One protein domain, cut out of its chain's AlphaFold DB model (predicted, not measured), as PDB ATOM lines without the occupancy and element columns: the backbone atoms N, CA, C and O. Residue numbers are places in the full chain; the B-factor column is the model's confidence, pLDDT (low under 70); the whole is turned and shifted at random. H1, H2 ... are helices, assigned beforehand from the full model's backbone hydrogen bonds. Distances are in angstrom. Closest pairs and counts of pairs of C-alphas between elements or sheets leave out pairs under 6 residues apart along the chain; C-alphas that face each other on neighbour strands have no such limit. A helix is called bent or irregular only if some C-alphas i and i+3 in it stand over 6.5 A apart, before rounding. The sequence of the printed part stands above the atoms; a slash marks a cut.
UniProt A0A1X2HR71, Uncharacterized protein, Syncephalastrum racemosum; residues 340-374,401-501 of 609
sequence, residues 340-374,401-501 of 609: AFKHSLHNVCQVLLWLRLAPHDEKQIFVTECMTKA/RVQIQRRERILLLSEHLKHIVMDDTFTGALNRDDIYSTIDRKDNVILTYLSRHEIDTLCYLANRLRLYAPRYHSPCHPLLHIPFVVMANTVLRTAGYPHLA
ATOM      1  N   ALA A 340      34.777  47.371  14.289       90.81
ATOM      2  CA  ALA A 340      33.523  48.130  14.231       90.81
ATOM      3  C   ALA A 340      32.418  47.512  15.108       90.81
ATOM      4  O   ALA A 340      31.734  48.219  15.850       90.81
ATOM      5  N   PHE A 341      32.276  46.181  15.067       94.44
ATOM      6  CA  PHE A 341      31.305  45.439  15.872       94.44
ATOM      7  C   PHE A 341      31.621  45.517  17.370       94.44
ATOM      8  O   PHE A 341      30.754  45.916  18.142       94.44
ATOM      9  N   LYS A 342      32.861  45.214  17.779       92.75
ATOM     10  CA  LYS A 342      33.298  45.215  19.189       92.75
ATOM     11  C   LYS A 342      33.072  46.574  19.862       92.75
ATOM     12  O   LYS A 342      32.525  46.622  20.961       92.75
ATOM     13  N   HIS A 343      33.430  47.666  19.182       93.50
ATOM     14  CA  HIS A 343      33.182  49.029  19.664       93.50
ATOM     15  C   HIS A 343      31.678  49.333  19.773       93.50
ATOM     16  O   HIS A 343      31.204  49.765  20.821       93.50
ATOM     17  N   SER A 344      30.912  49.065  18.707       96.25
ATOM     18  CA  SER A 344      29.463  49.324  18.673       96.25
ATOM     19  C   SER A 344      28.719  48.554  19.764       96.25
ATOM     20  O   SER A 344      27.830  49.099  20.414       96.25
ATOM     21  N   LEU A 345      29.108  47.295  19.985       96.94
ATOM     22  CA  LEU A 345      28.561  46.405  21.002       96.94
ATOM     23  C   LEU A 345      28.843  46.918  22.423       96.94
ATOM     24  O   LEU A 345      27.931  46.931  23.244       96.94
ATOM     25  N   HIS A 346      30.064  47.374  22.720       95.88
ATOM     26  CA  HIS A 346      30.377  47.972  24.022       95.88
ATOM     27  C   HIS A 346      29.551  49.241  24.275       95.88
ATOM     28  O   HIS A 346      28.817  49.301  25.265       95.88
ATOM     29  N   ASN A 347      29.598  50.198  23.344       96.00
ATOM     30  CA  ASN A 347      28.939  51.494  23.488       96.00
ATOM     31  C   ASN A 347      27.414  51.343  23.627       96.00
ATOM     32  O   ASN A 347      26.810  51.940  24.519       96.00
ATOM     33  N   VAL A 348      26.781  50.513  22.786       97.81
ATOM     34  CA  VAL A 348      25.321  50.333  22.825       97.81
ATOM     35  C   VAL A 348      24.868  49.588  24.084       97.81
ATOM     36  O   VAL A 348      23.878  49.989  24.688       97.81
ATOM     37  N   CYS A 349      25.602  48.564  24.543       98.00
ATOM     38  CA  CYS A 349      25.290  47.882  25.803       98.00
ATOM     39  C   CYS A 349      25.389  48.837  26.999       98.00
ATOM     40  O   CYS A 349      24.484  48.863  27.832       98.00
ATOM     41  N   GLN A 350      26.448  49.649  27.072       95.62
ATOM     42  CA  GLN A 350      26.658  50.583  28.177       95.62
ATOM     43  C   GLN A 350      25.568  51.669  28.229       95.62
ATOM     44  O   GLN A 350      24.964  51.877  29.282       95.62
ATOM     45  N   VAL A 351      25.267  52.321  27.100       96.56
ATOM     46  CA  VAL A 351      24.231  53.371  27.022       96.56
ATOM     47  C   VAL A 351      22.836  52.804  27.311       96.56
ATOM     48  O   VAL A 351      22.070  53.413  28.055       96.56
ATOM     49  N   LEU A 352      22.502  51.610  26.808       97.75
ATOM     50  CA  LEU A 352      21.200  50.980  27.071       97.75
ATOM     51  C   LEU A 352      21.010  50.540  28.531       97.75
ATOM     52  O   LEU A 352      19.879  50.559  29.024       97.75
ATOM     53  N   LEU A 353      22.090  50.176  29.229       97.06
ATOM     54  CA  LEU A 353      22.063  49.908  30.668       97.06
ATOM     55  C   LEU A 353      21.892  51.204  31.474       97.06
ATOM     56  O   LEU A 353      21.017  51.248  32.341       97.06
ATOM     57  N   TRP A 354      22.629  52.274  31.147       95.12
ATOM     58  CA  TRP A 354      22.444  53.608  31.746       95.12
ATOM     59  C   TRP A 354      20.999  54.106  31.603       95.12
ATOM     60  O   TRP A 354      20.357  54.434  32.601       95.12
ATOM     61  N   LEU A 355      20.451  54.074  30.383       95.44
ATOM     62  CA  LEU A 355      19.085  54.511  30.065       95.44
ATOM     63  C   LEU A 355      17.990  53.781  30.862       95.44
ATOM     64  O   LEU A 355      16.897  54.329  31.022       95.44
ATOM     65  N   ARG A 356      18.249  52.551  31.329       95.38
ATOM     66  CA  ARG A 356      17.265  51.694  32.014       95.38
ATOM     67  C   ARG A 356      17.447  51.644  33.524       95.38
ATOM     68  O   ARG A 356      16.476  51.854  34.243       95.38
ATOM     69  N   LEU A 357      18.667  51.401  33.992       94.25
ATOM     70  CA  LEU A 357      18.978  51.187  35.410       94.25
ATOM     71  C   LEU A 357      19.315  52.487  36.153       94.25
ATOM     72  O   LEU A 357      19.205  52.546  37.376       94.25
ATOM     73  N   ALA A 358      19.736  53.525  35.428       92.31
ATOM     74  CA  ALA A 358      20.254  54.764  36.001       92.31
ATOM     75  C   ALA A 358      19.901  56.022  35.162       92.31
ATOM     76  O   ALA A 358      20.775  56.845  34.885       92.31
ATOM     77  N   PRO A 359      18.622  56.229  34.772       91.81
ATOM     78  CA  PRO A 359      18.220  57.285  33.831       91.81
ATOM     79  C   PRO A 359      18.447  58.722  34.337       91.81
ATOM     80  O   PRO A 359      18.442  59.659  33.546       91.81
ATOM     81  N   HIS A 360      18.626  58.924  35.646       88.62
ATOM     82  CA  HIS A 360      18.974  60.237  36.201       88.62
ATOM     83  C   HIS A 360      20.468  60.550  36.046       88.62
ATOM     84  O   HIS A 360      20.813  61.671  35.681       88.62
ATOM     85  N   ASP A 361      21.335  59.559  36.263       88.44
ATOM     86  CA  ASP A 361      22.781  59.685  36.059       88.44
ATOM     87  C   ASP A 361      23.110  59.781  34.559       88.44
ATOM     88  O   ASP A 361      23.905  60.620  34.153       88.44
ATOM     89  N   GLU A 362      22.420  59.002  33.718       92.31
ATOM     90  CA  GLU A 362      22.483  59.091  32.251       92.31
ATOM     91  C   GLU A 362      22.193  60.514  31.751       92.31
ATOM     92  O   GLU A 362      22.957  61.070  30.961       92.31
ATOM     93  N   LYS A 363      21.143  61.151  32.285       89.31
ATOM     94  CA  LYS A 363      20.789  62.533  31.948       89.31
ATOM     95  C   LYS A 363      21.834  63.547  32.429       89.31
ATOM     96  O   LYS A 363      22.046  64.543  31.743       89.31
ATOM     97  N   GLN A 364      22.500  63.309  33.563       87.31
ATOM     98  CA  GLN A 364      23.618  64.147  34.025       87.31
ATOM     99  C   GLN A 364      24.851  63.997  33.123       87.31
ATOM    100  O   GLN A 364      25.448  65.006  32.745       87.31
ATOM    101  N   ILE A 365      25.195  62.765  32.731       85.19
ATOM    102  CA  ILE A 365      26.284  62.472  31.786       85.19
ATOM    103  C   ILE A 365      26.024  63.191  30.457       85.19
ATOM    104  O   ILE A 365      26.859  63.981  30.024       85.19
ATOM    105  N   PHE A 366      24.834  63.016  29.869       87.00
ATOM    106  CA  PHE A 366      24.448  63.672  28.616       87.00
ATOM    107  C   PHE A 366      24.531  65.209  28.692       87.00
ATOM    108  O   PHE A 366      25.114  65.838  27.814       87.00
ATOM    109  N   VAL A 367      23.992  65.830  29.750       85.56
ATOM    110  CA  VAL A 367      24.061  67.295  29.921       85.56
ATOM    111  C   VAL A 367      25.509  67.776  30.052       85.56
ATOM    112  O   VAL A 367      25.859  68.792  29.455       85.56
ATOM    113  N   THR A 368      26.359  67.032  30.764       82.56
ATOM    114  CA  THR A 368      27.789  67.355  30.899       82.56
ATOM    115  C   THR A 368      28.497  67.277  29.543       82.56
ATOM    116  O   THR A 368      29.174  68.222  29.154       82.56
ATOM    117  N   GLU A 369      28.274  66.204  28.779       80.75
ATOM    118  CA  GLU A 369      28.838  66.008  27.434       80.75
ATOM    119  C   GLU A 369      28.344  67.016  26.384       80.75
ATOM    120  O   GLU A 369      28.994  67.175  25.347       80.75
ATOM    121  N   CYS A 370      27.182  67.640  26.592       77.69
ATOM    122  CA  CYS A 370      26.701  68.754  25.776       77.69
ATOM    123  C   CYS A 370      27.343  70.083  26.188       77.69
ATOM    124  O   CYS A 370      27.656  70.889  25.318       77.69
ATOM    125  N   MET A 371      27.557  70.310  27.489       72.81
ATOM    126  CA  MET A 371      28.196  71.533  27.979       72.81
ATOM    127  C   MET A 371      29.675  71.603  27.594       72.81
ATOM    128  O   MET A 371      30.085  72.632  27.072       72.81
ATOM    129  N   THR A 372      30.445  70.515  27.731       73.00
ATOM    130  CA  THR A 372      31.865  70.529  27.326       73.00
ATOM    131  C   THR A 372      32.033  70.846  25.840       73.00
ATOM    132  O   THR A 372      32.872  71.660  25.489       73.00
ATOM    133  N   LYS A 373      31.176  70.298  24.965       65.38
ATOM    134  CA  LYS A 373      31.234  70.581  23.519       65.38
ATOM    135  C   LYS A 373      30.893  72.035  23.185       65.38
ATOM    136  O   LYS A 373      31.504  72.604  22.292       65.38
ATOM    137  N   ALA A 374      29.965  72.650  23.919       65.31
ATOM    138  CA  ALA A 374      29.665  74.073  23.767       65.31
ATOM    139  C   ALA A 374      30.805  74.977  24.283       65.31
ATOM    140  O   ALA A 374      30.988  76.075  23.762       65.31
ATOM    141  N   ARG A 401      30.322  59.219  45.855       53.88
ATOM    142  CA  ARG A 401      30.795  57.834  46.082       53.88
ATOM    143  C   ARG A 401      29.791  56.765  45.611       53.88
ATOM    144  O   ARG A 401      30.199  55.716  45.126       53.88
ATOM    145  N   VAL A 402      28.492  57.068  45.691       61.53
ATOM    146  CA  VAL A 402      27.390  56.220  45.202       61.53
ATOM    147  C   VAL A 402      27.361  56.138  43.668       61.53
ATOM    148  O   VAL A 402      27.120  55.069  43.111       61.53
ATOM    149  N   GLN A 403      27.641  57.239  42.966       58.97
ATOM    150  CA  GLN A 403      27.699  57.270  41.499       58.97
ATOM    151  C   GLN A 403      28.930  56.545  40.945       58.97
ATOM    152  O   GLN A 403      28.828  55.913  39.896       58.97
ATOM    153  N   ILE A 404      30.060  56.568  41.661       60.31
ATOM    154  CA  ILE A 404      31.258  55.785  41.309       60.31
ATOM    155  C   ILE A 404      30.921  54.284  41.326       60.31
ATOM    156  O   ILE A 404      31.021  53.625  40.291       60.31
ATOM    157  N   GLN A 405      30.377  53.783  42.441       73.50
ATOM    158  CA  GLN A 405      29.941  52.384  42.575       73.50
ATOM    159  C   GLN A 405      28.878  51.989  41.534       73.50
ATOM    160  O   GLN A 405      28.901  50.887  40.984       73.50
ATOM    161  N   ARG A 406      27.949  52.900  41.207       79.25
ATOM    162  CA  ARG A 406      26.946  52.675  40.154       79.25
ATOM    163  C   ARG A 406      27.572  52.605  38.756       79.25
ATOM    164  O   ARG A 406      27.161  51.760  37.966       79.25
ATOM    165  N   ARG A 407      28.577  53.433  38.445       81.50
ATOM    166  CA  ARG A 407      29.312  53.391  37.167       81.50
ATOM    167  C   ARG A 407      30.086  52.083  37.002       81.50
ATOM    168  O   ARG A 407      30.009  51.475  35.937       81.50
ATOM    169  N   GLU A 408      30.770  51.632  38.051       82.44
ATOM    170  CA  GLU A 408      31.452  50.329  38.101       82.44
ATOM    171  C   GLU A 408      30.462  49.179  37.861       82.44
ATOM    172  O   GLU A 408      30.697  48.309  37.021       82.44
ATOM    173  N   ARG A 409      29.291  49.226  38.511       86.38
ATOM    174  CA  ARG A 409      28.223  48.238  38.323       86.38
ATOM    175  C   ARG A 409      27.662  48.217  36.896       86.38
ATOM    176  O   ARG A 409      27.458  47.134  36.356       86.38
ATOM    177  N   ILE A 410      27.449  49.373  36.258       89.88
ATOM    178  CA  ILE A 410      27.001  49.443  34.852       89.88
ATOM    179  C   ILE A 410      28.064  48.883  33.896       89.88
ATOM    180  O   ILE A 410      27.711  48.174  32.953       89.88
ATOM    181  N   LEU A 411      29.355  49.145  34.139       88.69
ATOM    182  CA  LEU A 411      30.449  48.562  33.352       88.69
ATOM    183  C   LEU A 411      30.444  47.030  33.442       88.69
ATOM    184  O   LEU A 411      30.420  46.365  32.406       88.69
ATOM    185  N   LEU A 412      30.362  46.483  34.657       87.62
ATOM    186  CA  LEU A 412      30.299  45.040  34.904       87.62
ATOM    187  C   LEU A 412      29.083  44.381  34.228       87.62
ATOM    188  O   LEU A 412      29.219  43.394  33.503       87.62
ATOM    189  N   LEU A 413      27.893  44.969  34.390       91.25
ATOM    190  CA  LEU A 413      26.677  44.517  33.705       91.25
ATOM    191  C   LEU A 413      26.815  44.582  32.176       91.25
ATOM    192  O   LEU A 413      26.203  43.770  31.482       91.25
ATOM    193  N   SER A 414      27.626  45.502  31.639       93.56
ATOM    194  CA  SER A 414      27.897  45.573  30.202       93.56
ATOM    195  C   SER A 414      28.760  44.407  29.708       93.56
ATOM    196  O   SER A 414      28.518  43.927  28.605       93.56
ATOM    197  N   GLU A 415      29.698  43.887  30.510       90.88
ATOM    198  CA  GLU A 415      30.467  42.681  30.165       90.88
ATOM    199  C   GLU A 415      29.577  41.432  30.156       90.88
ATOM    200  O   GLU A 415      29.568  40.685  29.174       90.88
ATOM    201  N   HIS A 416      28.742  41.249  31.187       91.12
ATOM    202  CA  HIS A 416      27.767  40.155  31.206       91.12
ATOM    203  C   HIS A 416      26.779  40.261  30.031       91.12
ATOM    204  O   HIS A 416      26.584  39.281  29.312       91.12
ATOM    205  N   LEU A 417      26.213  41.449  29.761       95.31
ATOM    206  CA  LEU A 417      25.309  41.659  28.622       95.31
ATOM    207  C   LEU A 417      25.994  41.351  27.284       95.31
ATOM    208  O   LEU A 417      25.394  40.698  26.433       95.31
ATOM    209  N   LYS A 418      27.254  41.766  27.100       94.38
ATOM    210  CA  LYS A 418      28.043  41.445  25.904       94.38
ATOM    211  C   LYS A 418      28.215  39.942  25.708       94.38
ATOM    212  O   LYS A 418      28.041  39.466  24.589       94.38
ATOM    213  N   HIS A 419      28.517  39.198  26.771       91.19
ATOM    214  CA  HIS A 419      28.600  37.740  26.698       91.19
ATOM    215  C   HIS A 419      27.251  37.102  26.351       91.19
ATOM    216  O   HIS A 419      27.184  36.370  25.371       91.19
ATOM    217  N   ILE A 420      26.173  37.445  27.064       93.62
ATOM    218  CA  ILE A 420      24.821  36.900  26.829       93.62
ATOM    219  C   ILE A 420      24.331  37.209  25.396       93.62
ATOM    220  O   ILE A 420      23.686  36.379  24.751       93.62
ATOM    221  N   VAL A 421      24.661  38.388  24.854       94.38
ATOM    222  CA  VAL A 421      24.315  38.784  23.474       94.38
ATOM    223  C   VAL A 421      25.048  37.961  22.414       94.38
ATOM    224  O   VAL A 421      24.497  37.732  21.336       94.38
ATOM    225  N   MET A 422      26.260  37.497  22.711       92.00
ATOM    226  CA  MET A 422      27.042  36.652  21.810       92.00
ATOM    227  C   MET A 422      26.886  35.153  22.101       92.00
ATOM    228  O   MET A 422      27.501  34.372  21.393       92.00
ATOM    229  N   ASP A 423      26.100  34.735  23.100       89.94
ATOM    230  CA  ASP A 423      26.050  33.332  23.527       89.94
ATOM    231  C   ASP A 423      25.295  32.420  22.535       89.94
ATOM    232  O   ASP A 423      24.175  32.716  22.083       89.94
ATOM    233  N   ASP A 424      25.944  31.297  22.220       85.62
ATOM    234  CA  ASP A 424      25.588  30.309  21.196       85.62
ATOM    235  C   ASP A 424      24.688  29.193  21.732       85.62
ATOM    236  O   ASP A 424      24.029  28.509  20.950       85.62
ATOM    237  N   THR A 425      24.649  28.999  23.054       85.19
ATOM    238  CA  THR A 425      23.890  27.910  23.688       85.19
ATOM    239  C   THR A 425      22.377  28.134  23.617       85.19
ATOM    240  O   THR A 425      21.605  27.176  23.591       85.19
ATOM    241  N   PHE A 426      21.939  29.391  23.512       83.56
ATOM    242  CA  PHE A 426      20.527  29.766  23.501       83.56
ATOM    243  C   PHE A 426      19.965  29.893  22.079       83.56
ATOM    244  O   PHE A 426      20.207  30.877  21.372       83.56
ATOM    245  N   THR A 427      19.137  28.933  21.671       75.31
ATOM    246  CA  THR A 427      18.479  28.906  20.351       75.31
ATOM    247  C   THR A 427      17.230  29.793  20.255       75.31
ATOM    248  O   THR A 427      16.828  30.149  19.149       75.31
ATOM    249  N   GLY A 428      16.625  30.158  21.390       82.88
ATOM    250  CA  GLY A 428      15.386  30.937  21.473       82.88
ATOM    251  C   GLY A 428      15.522  32.278  22.201       82.88
ATOM    252  O   GLY A 428      16.622  32.815  22.368       82.88
ATOM    253  N   ALA A 429      14.374  32.812  22.626       89.44
ATOM    254  CA  ALA A 429      14.297  33.954  23.530       89.44
ATOM    255  C   ALA A 429      14.622  33.520  24.967       89.44
ATOM    256  O   ALA A 429      14.136  32.492  25.432       89.44
ATOM    257  N   LEU A 430      15.426  34.330  25.647       92.56
ATOM    258  CA  LEU A 430      15.893  34.119  27.009       92.56
ATOM    259  C   LEU A 430      14.780  34.384  28.027       92.56
ATOM    260  O   LEU A 430      14.043  35.366  27.892       92.56
ATOM    261  N   ASN A 431      14.720  33.564  29.070       93.19
ATOM    262  CA  ASN A 431      13.988  33.821  30.313       93.19
ATOM    263  C   ASN A 431      14.935  34.449  31.375       93.19
ATOM    264  O   ASN A 431      15.944  35.056  31.012       93.19
ATOM    265  N   ARG A 432      14.603  34.390  32.677       90.25
ATOM    266  CA  ARG A 432      15.481  34.885  33.765       90.25
ATOM    267  C   ARG A 432      16.521  33.861  34.219       90.25
ATOM    268  O   ARG A 432      17.645  34.235  34.536       90.25
ATOM    269  N   ASP A 433      16.145  32.595  34.249       87.94
ATOM    270  CA  ASP A 433      16.936  31.470  34.752       87.94
ATOM    271  C   ASP A 433      18.100  31.161  33.792       87.94
ATOM    272  O   ASP A 433      19.208  30.832  34.219       87.94
ATOM    273  N   ASP A 434      17.899  31.433  32.499       89.38
ATOM    274  CA  ASP A 434      18.953  31.529  31.483       89.38
ATOM    275  C   ASP A 434      20.023  32.582  31.848       89.38
ATOM    276  O   ASP A 434      21.219  32.347  31.688       89.38
ATOM    277  N   ILE A 435      19.614  33.753  32.361       88.19
ATOM    278  CA  ILE A 435      20.536  34.840  32.740       88.19
ATOM    279  C   ILE A 435      21.313  34.467  34.003       88.19
ATOM    280  O   ILE A 435      22.531  34.637  34.021       88.19
ATOM    281  N   TYR A 436      20.633  33.931  35.025       84.38
ATOM    282  CA  TYR A 436      21.282  33.425  36.238       84.38
ATOM    283  C   TYR A 436      22.337  32.367  35.878       84.38
ATOM    284  O   TYR A 436      23.530  32.609  36.060       84.38
ATOM    285  N   SER A 437      21.926  31.287  35.205       81.31
ATOM    286  CA  SER A 437      22.814  30.174  34.838       81.31
ATOM    287  C   SER A 437      23.953  30.540  33.872       81.31
ATOM    288  O   SER A 437      24.973  29.845  33.844       81.31
ATOM    289  N   THR A 438      23.836  31.631  33.103       80.00
ATOM    290  CA  THR A 438      24.952  32.170  32.298       80.00
ATOM    291  C   THR A 438      26.003  32.859  33.167       80.00
ATOM    292  O   THR A 438      27.201  32.709  32.919       80.00
ATOM    293  N   ILE A 439      25.575  33.623  34.175       76.62
ATOM    294  CA  ILE A 439      26.475  34.384  35.052       76.62
ATOM    295  C   ILE A 439      27.099  33.452  36.114       76.62
ATOM    296  O   ILE A 439      28.303  33.553  36.363       76.62
ATOM    297  N   ASP A 440      26.336  32.477  36.633       65.00
ATOM    298  CA  ASP A 440      26.788  31.432  37.577       65.00
ATOM    299  C   ASP A 440      28.025  30.673  37.078       65.00
ATOM    300  O   ASP A 440      28.885  30.267  37.853       65.00
ATOM    301  N   ARG A 441      28.146  30.498  35.758       59.50
ATOM    302  CA  ARG A 441      29.240  29.743  35.130       59.50
ATOM    303  C   ARG A 441      30.554  30.508  34.979       59.50
ATOM    304  O   ARG A 441      31.534  29.896  34.557       59.50
ATOM    305  N   LYS A 442      30.588  31.817  35.258       58.81
ATOM    306  CA  LYS A 442      31.798  32.643  35.091       58.81
ATOM    307  C   LYS A 442      32.319  33.236  36.391       58.81
ATOM    308  O   LYS A 442      33.512  33.124  36.651       58.81
ATOM    309  N   ASP A 443      31.448  33.823  37.209       55.97
ATOM    310  CA  ASP A 443      31.875  34.696  38.306       55.97
ATOM    311  C   ASP A 443      31.166  34.371  39.630       55.97
ATOM    312  O   ASP A 443      30.299  35.117  40.090       55.97
ATOM    313  N   ASN A 444      31.602  33.295  40.299       51.00
ATOM    314  CA  ASN A 444      31.105  32.822  41.610       51.00
ATOM    315  C   ASN A 444      31.049  33.890  42.734       51.00
ATOM    316  O   ASN A 444      30.483  33.640  43.795       51.00
ATOM    317  N   VAL A 445      31.650  35.066  42.536       53.41
ATOM    318  CA  VAL A 445      31.716  36.173  43.507       53.41
ATOM    319  C   VAL A 445      30.593  37.210  43.301       53.41
ATOM    320  O   VAL A 445      30.321  38.004  44.198       53.41
ATOM    321  N   ILE A 446      29.923  37.229  42.140       53.94
ATOM    322  CA  ILE A 446      29.086  38.369  41.704       53.94
ATOM    323  C   ILE A 446      27.578  38.159  41.937       53.94
ATOM    324  O   ILE A 446      26.839  39.126  42.155       53.94
ATOM    325  N   LEU A 447      27.097  36.913  41.908       49.34
ATOM    326  CA  LEU A 447      25.657  36.617  41.829       49.34
ATOM    327  C   LEU A 447      24.863  36.855  43.109       49.34
ATOM    328  O   LEU A 447      23.663  37.114  43.034       49.34
ATOM    329  N   THR A 448      25.519  36.839  44.268       53.41
ATOM    330  CA  THR A 448      24.891  37.057  45.582       53.41
ATOM    331  C   THR A 448      24.187  38.413  45.719       53.41
ATOM    332  O   THR A 448      23.421  38.597  46.662       53.41
ATOM    333  N   TYR A 449      24.391  39.344  44.776       66.31
ATOM    334  CA  TYR A 449      23.834  40.700  44.818       66.31
ATOM    335  C   TYR A 449      23.250  41.207  43.485       66.31
ATOM    336  O   TYR A 449      23.152  42.421  43.300       66.31
ATOM    337  N   LEU A 450      22.870  40.348  42.529       79.88
ATOM    338  CA  LEU A 450      22.151  40.793  41.318       79.88
ATOM    339  C   LEU A 450      20.661  41.023  41.607       79.88
ATOM    340  O   LEU A 450      19.917  40.096  41.928       79.88
ATOM    341  N   SER A 451      20.203  42.271  41.479       87.44
ATOM    342  CA  SER A 451      18.802  42.615  41.719       87.44
ATOM    343  C   SER A 451      17.900  42.132  40.581       87.44
ATOM    344  O   SER A 451      18.276  42.107  39.406       87.44
ATOM    345  N   ARG A 452      16.642  41.821  40.912       88.50
ATOM    346  CA  ARG A 452      15.631  41.394  39.932       88.50
ATOM    347  C   ARG A 452      15.462  42.383  38.768       88.50
ATOM    348  O   ARG A 452      15.235  41.950  37.644       88.50
ATOM    349  N   HIS A 453      15.619  43.686  39.013       91.94
ATOM    350  CA  HIS A 453      15.517  44.718  37.977       91.94
ATOM    351  C   HIS A 453      16.710  44.720  37.003       91.94
ATOM    352  O   HIS A 453      16.527  44.967  35.809       91.94
ATOM    353  N   GLU A 454      17.914  44.396  37.484       92.81
ATOM    354  CA  GLU A 454      19.093  44.198  36.631       92.81
ATOM    355  C   GLU A 454      18.922  42.950  35.759       92.81
ATOM    356  O   GLU A 454      19.102  43.039  34.548       92.81
ATOM    357  N   ILE A 455      18.471  41.829  36.335       92.44
ATOM    358  CA  ILE A 455      18.190  40.583  35.596       92.44
ATOM    359  C   ILE A 455      17.090  40.785  34.540       92.44
ATOM    360  O   ILE A 455      17.279  40.414  33.381       92.44
ATOM    361  N   ASP A 456      15.974  41.436  34.896       94.56
ATOM    362  CA  ASP A 456      14.905  41.788  33.949       94.56
ATOM    363  C   ASP A 456      15.420  42.694  32.812       94.56
ATOM    364  O   ASP A 456      15.026  42.538  31.654       94.56
ATOM    365  N   THR A 457      16.343  43.615  33.112       95.75
ATOM    366  CA  THR A 457      16.951  44.504  32.113       95.75
ATOM    367  C   THR A 457      17.935  43.770  31.200       95.75
ATOM    368  O   THR A 457      17.882  43.967  29.984       95.75
ATOM    369  N   LEU A 458      18.792  42.898  31.743       95.56
ATOM    370  CA  LEU A 458      19.705  42.053  30.966       95.56
ATOM    371  C   LEU A 458      18.926  41.139  30.014       95.56
ATOM    372  O   LEU A 458      19.205  41.135  28.816       95.56
ATOM    373  N   CYS A 459      17.905  40.441  30.522       95.69
ATOM    374  CA  CYS A 459      17.007  39.592  29.736       95.69
ATOM    375  C   CYS A 459      16.356  40.371  28.578       95.69
ATOM    376  O   CYS A 459      16.425  39.960  27.416       95.69
ATOM    377  N   TYR A 460      15.781  41.544  28.873       96.69
ATOM    378  CA  TYR A 460      15.137  42.402  27.877       96.69
ATOM    379  C   TYR A 460      16.103  42.869  26.779       96.69
ATOM    380  O   TYR A 460      15.791  42.785  25.588       96.69
ATOM    381  N   LEU A 461      17.271  43.388  27.173       97.50
ATOM    382  CA  LEU A 461      18.253  43.935  26.238       97.50
ATOM    383  C   LEU A 461      18.874  42.831  25.382       97.50
ATOM    384  O   LEU A 461      18.940  42.980  24.161       97.50
ATOM    385  N   ALA A 462      19.246  41.702  25.990       96.56
ATOM    386  CA  ALA A 462      19.775  40.555  25.269       96.56
ATOM    387  C   ALA A 462      18.784  40.056  24.210       96.56
ATOM    388  O   ALA A 462      19.147  39.941  23.040       96.56
ATOM    389  N   ASN A 463      17.510  39.868  24.565       95.62
ATOM    390  CA  ASN A 463      16.483  39.403  23.628       95.62
ATOM    391  C   ASN A 463      16.248  40.325  22.419       95.62
ATOM    392  O   ASN A 463      15.814  39.845  21.374       95.62
ATOM    393  N   ARG A 464      16.562  41.626  22.512       95.44
ATOM    394  CA  ARG A 464      16.525  42.533  21.349       95.44
ATOM    395  C   ARG A 464      17.840  42.579  20.569       95.44
ATOM    396  O   ARG A 464      17.809  42.622  19.342       95.44
ATOM    397  N   LEU A 465      18.983  42.572  21.254       96.62
ATOM    398  CA  LEU A 465      20.311  42.672  20.634       96.62
ATOM    399  C   LEU A 465      20.718  41.373  19.904       96.62
ATOM    400  O   LEU A 465      21.284  41.433  18.809       96.62
ATOM    401  N   ARG A 466      20.349  40.200  20.444       94.31
ATOM    402  CA  ARG A 466      20.632  38.858  19.877       94.31
ATOM    403  C   ARG A 466      19.997  38.589  18.507       94.31
ATOM    404  O   ARG A 466      20.394  37.626  17.851       94.31
ATOM    405  N   LEU A 467      19.048  39.434  18.086       93.00
ATOM    406  CA  LEU A 467      18.402  39.421  16.766       93.00
ATOM    407  C   LEU A 467      19.267  40.036  15.656       93.00
ATOM    408  O   LEU A 467      18.984  39.812  14.484       93.00
ATOM    409  N   TYR A 468      20.287  40.825  16.005       95.00
ATOM    410  CA  TYR A 468      21.187  41.483  15.047       95.00
ATOM    411  C   TYR A 468      22.644  41.042  15.225       95.00
ATOM    412  O   TYR A 468      23.447  41.229  14.317       95.00
ATOM    413  N   ALA A 469      22.993  40.496  16.394       93.88
ATOM    414  CA  ALA A 469      24.361  40.140  16.749       93.88
ATOM    415  C   ALA A 469      24.819  38.801  16.130       93.88
ATOM    416  O   ALA A 469      24.022  37.856  16.078       93.88
ATOM    417  N   PRO A 470      26.110  38.682  15.750       92.38
ATOM    418  CA  PRO A 470      26.755  37.397  15.492       92.38
ATOM    419  C   PRO A 470      26.754  36.502  16.742       92.38
ATOM    420  O   PRO A 470      26.371  36.911  17.843       92.38
ATOM    421  N   ARG A 471      27.203  35.263  16.562       90.19
ATOM    422  CA  ARG A 471      27.449  34.292  17.630       90.19
ATOM    423  C   ARG A 471      28.944  34.237  17.960       90.19
ATOM    424  O   ARG A 471      29.766  34.642  17.138       90.19
ATOM    425  N   TYR A 472      29.310  33.822  19.170       85.94
ATOM    426  CA  TYR A 472      30.679  33.898  19.696       85.94
ATOM    427  C   TYR A 472      31.683  33.140  18.820       85.94
ATOM    428  O   TYR A 472      32.798  33.612  18.607       85.94
ATOM    429  N   HIS A 473      31.273  31.995  18.264       80.50
ATOM    430  CA  HIS A 473      32.092  31.224  17.323       80.50
ATOM    431  C   HIS A 473      31.867  31.586  15.844       80.50
ATOM    432  O   HIS A 473      32.412  30.906  14.971       80.50
ATOM    433  N   SER A 474      31.064  32.607  15.525       81.12
ATOM    434  CA  SER A 474      30.917  33.065  14.142       81.12
ATOM    435  C   SER A 474      32.206  33.750  13.653       81.12
ATOM    436  O   SER A 474      32.872  34.449  14.421       81.12
ATOM    437  N   PRO A 475      32.567  33.626  12.363       79.38
ATOM    438  CA  PRO A 475      33.726  34.325  11.816       79.38
ATOM    439  C   PRO A 475      33.511  35.844  11.836       79.38
ATOM    440  O   PRO A 475      32.429  36.328  11.505       79.38
ATOM    441  N   CYS A 476      34.562  36.614  12.138       83.94
ATOM    442  CA  CYS A 476      34.515  38.071  12.014       83.94
ATOM    443  C   CYS A 476      34.333  38.468  10.539       83.94
ATOM    444  O   CYS A 476      35.281  38.429   9.753       83.94
ATOM    445  N   HIS A 477      33.100  38.808  10.156       89.62
ATOM    446  CA  HIS A 477      32.698  38.914   8.755       89.62
ATOM    447  C   HIS A 477      31.653  40.026   8.540       89.62
ATOM    448  O   HIS A 477      30.683  40.087   9.303       89.62
ATOM    449  N   PRO A 478      31.759  40.876   7.494       92.94
ATOM    450  CA  PRO A 478      30.851  42.014   7.339       92.94
ATOM    451  C   PRO A 478      29.369  41.613   7.231       92.94
ATOM    452  O   PRO A 478      28.543  42.240   7.885       92.94
ATOM    453  N   LEU A 479      29.026  40.532   6.509       93.62
ATOM    454  CA  LEU A 479      27.634  40.035   6.410       93.62
ATOM    455  C   LEU A 479      26.969  39.762   7.777       93.62
ATOM    456  O   LEU A 479      25.758  39.878   7.902       93.62
ATOM    457  N   LEU A 480      27.752  39.401   8.797       93.81
ATOM    458  CA  LEU A 480      27.253  39.130  10.148       93.81
ATOM    459  C   LEU A 480      27.278  40.384  11.037       93.81
ATOM    460  O   LEU A 480      26.461  40.531  11.937       93.81
ATOM    461  N   HIS A 481      28.227  41.292  10.801       93.75
ATOM    462  CA  HIS A 481      28.472  42.454  11.661       93.75
ATOM    463  C   HIS A 481      27.682  43.707  11.257       93.75
ATOM    464  O   HIS A 481      27.334  44.512  12.123       93.75
ATOM    465  N   ILE A 482      27.405  43.894   9.963       96.06
ATOM    466  CA  ILE A 482      26.779  45.113   9.427       96.06
ATOM    467  C   ILE A 482      25.408  45.405  10.064       96.06
ATOM    468  O   ILE A 482      25.234  46.532  10.537       96.06
ATOM    469  N   PRO A 483      24.459  44.446  10.167       96.06
ATOM    470  CA  PRO A 483      23.158  44.722  10.776       96.06
ATOM    471  C   PRO A 483      23.276  45.192  12.228       96.06
ATOM    472  O   PRO A 483      22.606  46.145  12.617       96.06
ATOM    473  N   PHE A 484      24.179  44.597  13.019       97.44
ATOM    474  CA  PHE A 484      24.412  45.042  14.392       97.44
ATOM    475  C   PHE A 484      24.991  46.458  14.458       97.44
ATOM    476  O   PHE A 484      24.511  47.268  15.245       97.44
ATOM    477  N   VAL A 485      26.010  46.777  13.653       97.31
ATOM    478  CA  VAL A 485      26.665  48.097  13.694       97.31
ATOM    479  C   VAL A 485      25.697  49.206  13.272       97.31
ATOM    480  O   VAL A 485      25.605  50.219  13.962       97.31
ATOM    481  N   VAL A 486      24.912  49.012  12.206       97.25
ATOM    482  CA  VAL A 486      23.920  50.018  11.781       97.25
ATOM    483  C   VAL A 486      22.790  50.149  12.813       97.25
ATOM    484  O   VAL A 486      22.420  51.271  13.161       97.25
ATOM    485  N   MET A 487      22.303  49.043  13.391       97.31
ATOM    486  CA  MET A 487      21.337  49.054  14.504       97.31
ATOM    487  C   MET A 487      21.870  49.843  15.712       97.31
ATOM    488  O   MET A 487      21.213  50.771  16.184       97.31
ATOM    489  N   ALA A 488      23.086  49.532  16.166       97.88
ATOM    490  CA  ALA A 488      23.725  50.171  17.313       97.88
ATOM    491  C   ALA A 488      23.957  51.669  17.081       97.88
ATOM    492  O   ALA A 488      23.617  52.484  17.937       97.88
ATOM    493  N   ASN A 489      24.447  52.049  15.899       97.25
ATOM    494  CA  ASN A 489      24.590  53.447  15.492       97.25
ATOM    495  C   ASN A 489      23.253  54.192  15.502       97.25
ATOM    496  O   ASN A 489      23.193  55.330  15.965       97.25
ATOM    497  N   THR A 490      22.187  53.552  15.018       97.12
ATOM    498  CA  THR A 490      20.840  54.130  15.003       97.12
ATOM    499  C   THR A 490      20.350  54.392  16.426       97.12
ATOM    500  O   THR A 490      19.895  55.495  16.726       97.12
ATOM    501  N   VAL A 491      20.494  53.413  17.326       97.75
ATOM    502  CA  VAL A 491      20.127  53.544  18.747       97.75
ATOM    503  C   VAL A 491      20.949  54.640  19.434       97.75
ATOM    504  O   VAL A 491      20.365  55.522  20.061       97.75
ATOM    505  N   LEU A 492      22.276  54.647  19.271       96.81
ATOM    506  CA  LEU A 492      23.164  55.654  19.868       96.81
ATOM    507  C   LEU A 492      22.842  57.072  19.376       96.81
ATOM    508  O   LEU A 492      22.760  57.997  20.181       96.81
ATOM    509  N   ARG A 493      22.585  57.255  18.075       95.94
ATOM    510  CA  ARG A 493      22.191  58.557  17.513       95.94
ATOM    511  C   ARG A 493      20.798  58.997  17.973       95.94
ATOM    512  O   ARG A 493      20.643  60.145  18.374       95.94
ATOM    513  N   THR A 494      19.825  58.082  18.014       96.56
ATOM    514  CA  THR A 494      18.478  58.329  18.581       96.56
ATOM    515  C   THR A 494      18.562  58.778  20.046       96.56
ATOM    516  O   THR A 494      17.830  59.672  20.466       96.56
ATOM    517  N   ALA A 495      19.499  58.209  20.812       95.31
ATOM    518  CA  ALA A 495      19.781  58.560  22.205       95.31
ATOM    519  C   ALA A 495      20.547  59.890  22.386       95.31
ATOM    520  O   ALA A 495      20.771  60.310  23.518       95.31
ATOM    521  N   GLY A 496      20.975  60.560  21.309       93.44
ATOM    522  CA  GLY A 496      21.779  61.786  21.387       93.44
ATOM    523  C   GLY A 496      23.288  61.564  21.556       93.44
ATOM    524  O   GLY A 496      24.011  62.520  21.812       93.44
ATOM    525  N   TYR A 497      23.791  60.343  21.349       94.00
ATOM    526  CA  TYR A 497      25.216  59.988  21.408       94.00
ATOM    527  C   TYR A 497      25.825  59.725  20.005       94.00
ATOM    528  O   TYR A 497      26.402  58.657  19.772       94.00
ATOM    529  N   PRO A 498      25.750  60.662  19.028       91.50
ATOM    530  CA  PRO A 498      26.276  60.436  17.676       91.50
ATOM    531  C   PRO A 498      27.803  60.285  17.644       91.50
ATOM    532  O   PRO A 498      28.331  59.716  16.696       91.50
ATOM    533  N   HIS A 499      28.498  60.754  18.684       89.75
ATOM    534  CA  HIS A 499      29.946  60.641  18.859       89.75
ATOM    535  C   HIS A 499      30.395  59.247  19.347       89.75
ATOM    536  O   HIS A 499      31.556  58.888  19.177       89.75
ATOM    537  N   LEU A 500      29.485  58.436  19.910       92.31
ATOM    538  CA  LEU A 500      29.745  57.028  20.247       92.31
ATOM    539  C   LEU A 500      29.419  56.077  19.083       92.31
ATOM    540  O   LEU A 500      29.881  54.930  19.072       92.31
ATOM    541  N   ALA A 501      28.628  56.532  18.105       92.38
ATOM    542  CA  ALA A 501      28.306  55.771  16.905       92.38
ATOM    543  C   ALA A 501      29.560  55.589  16.031       92.38
ATOM    544  O   ALA A 501      30.262  56.547  15.715       92.38
TER     545      ALA A 501
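AT A GLANCE: This is residues 340 to 374 and 401 to 501 of the 609 residues of an uncharacterized protein of Syncephalastrum racemosum (UniProt A0A1X2HR71). A flat body of crossed helices is built round H1 in the middle, with H6, H3 and H5 packed on it. H2 reaches away from H1 as an arm at one end of the long axis, and the short H4 crosses H3 and H5 toward the other. The printed part has 136 residues with six named helices, H1 to H6 in order, and no named strand; the class is all helix. It is compact, with a radius of gyration of the C-alphas of 15.3 A, and spans 46 by 39 by 19 A.

IN THESE COORDINATES: H1, residues 340 to 357, starts at C-alpha 340 (33.523, 48.130, 14.231) and measures 25.9 A from first to last C-alpha. H2, residues 359 to 374, measures 22.7 A; H3, residues 401 to 422, 32.4 A; H4, residues 433 to 440, 10.2 A; H5, residues 452 to 465, 19.9 A. H6, residues 478 to 494, measures 23.4 A and ends at C-alpha 494 (18.478, 58.329, 18.581); it is only just irregular, with C-alphas 480 and 483 7.0 A apart.

HOW THE PARTS SIT: The hub H1 touches H6, closest at C-alphas Val 348 and Ala 488, 5.7 A, the same way at 37 degrees, only just steep. Residues 410 to 418 of H3 touch H1, closest at C-alphas Gln 350 and Ser 414, 5.5 A, opposite ways at a steep 51 degrees. H4 touches residues 455 to 459 of H5, about perpendicular at 79 degrees, closest at C-alphas Ile 435 and Cys 459, 6.6 A. H2 and H6 are apart. Every O i to N i+4 pair is within hydrogen-bond range in H1, H3, H4 and H5; H2 has 11 of 12, H6 11 of 13.

THE WHOLE: Residues 375 to 400 are not printed; C-alphas 374 and 401 are 27.6 A apart across the cut. The links H4 to H5 and H5 to H6 are long. Residues 373 to 374, 401 to 404 and 440 to 449 have pLDDT under 70.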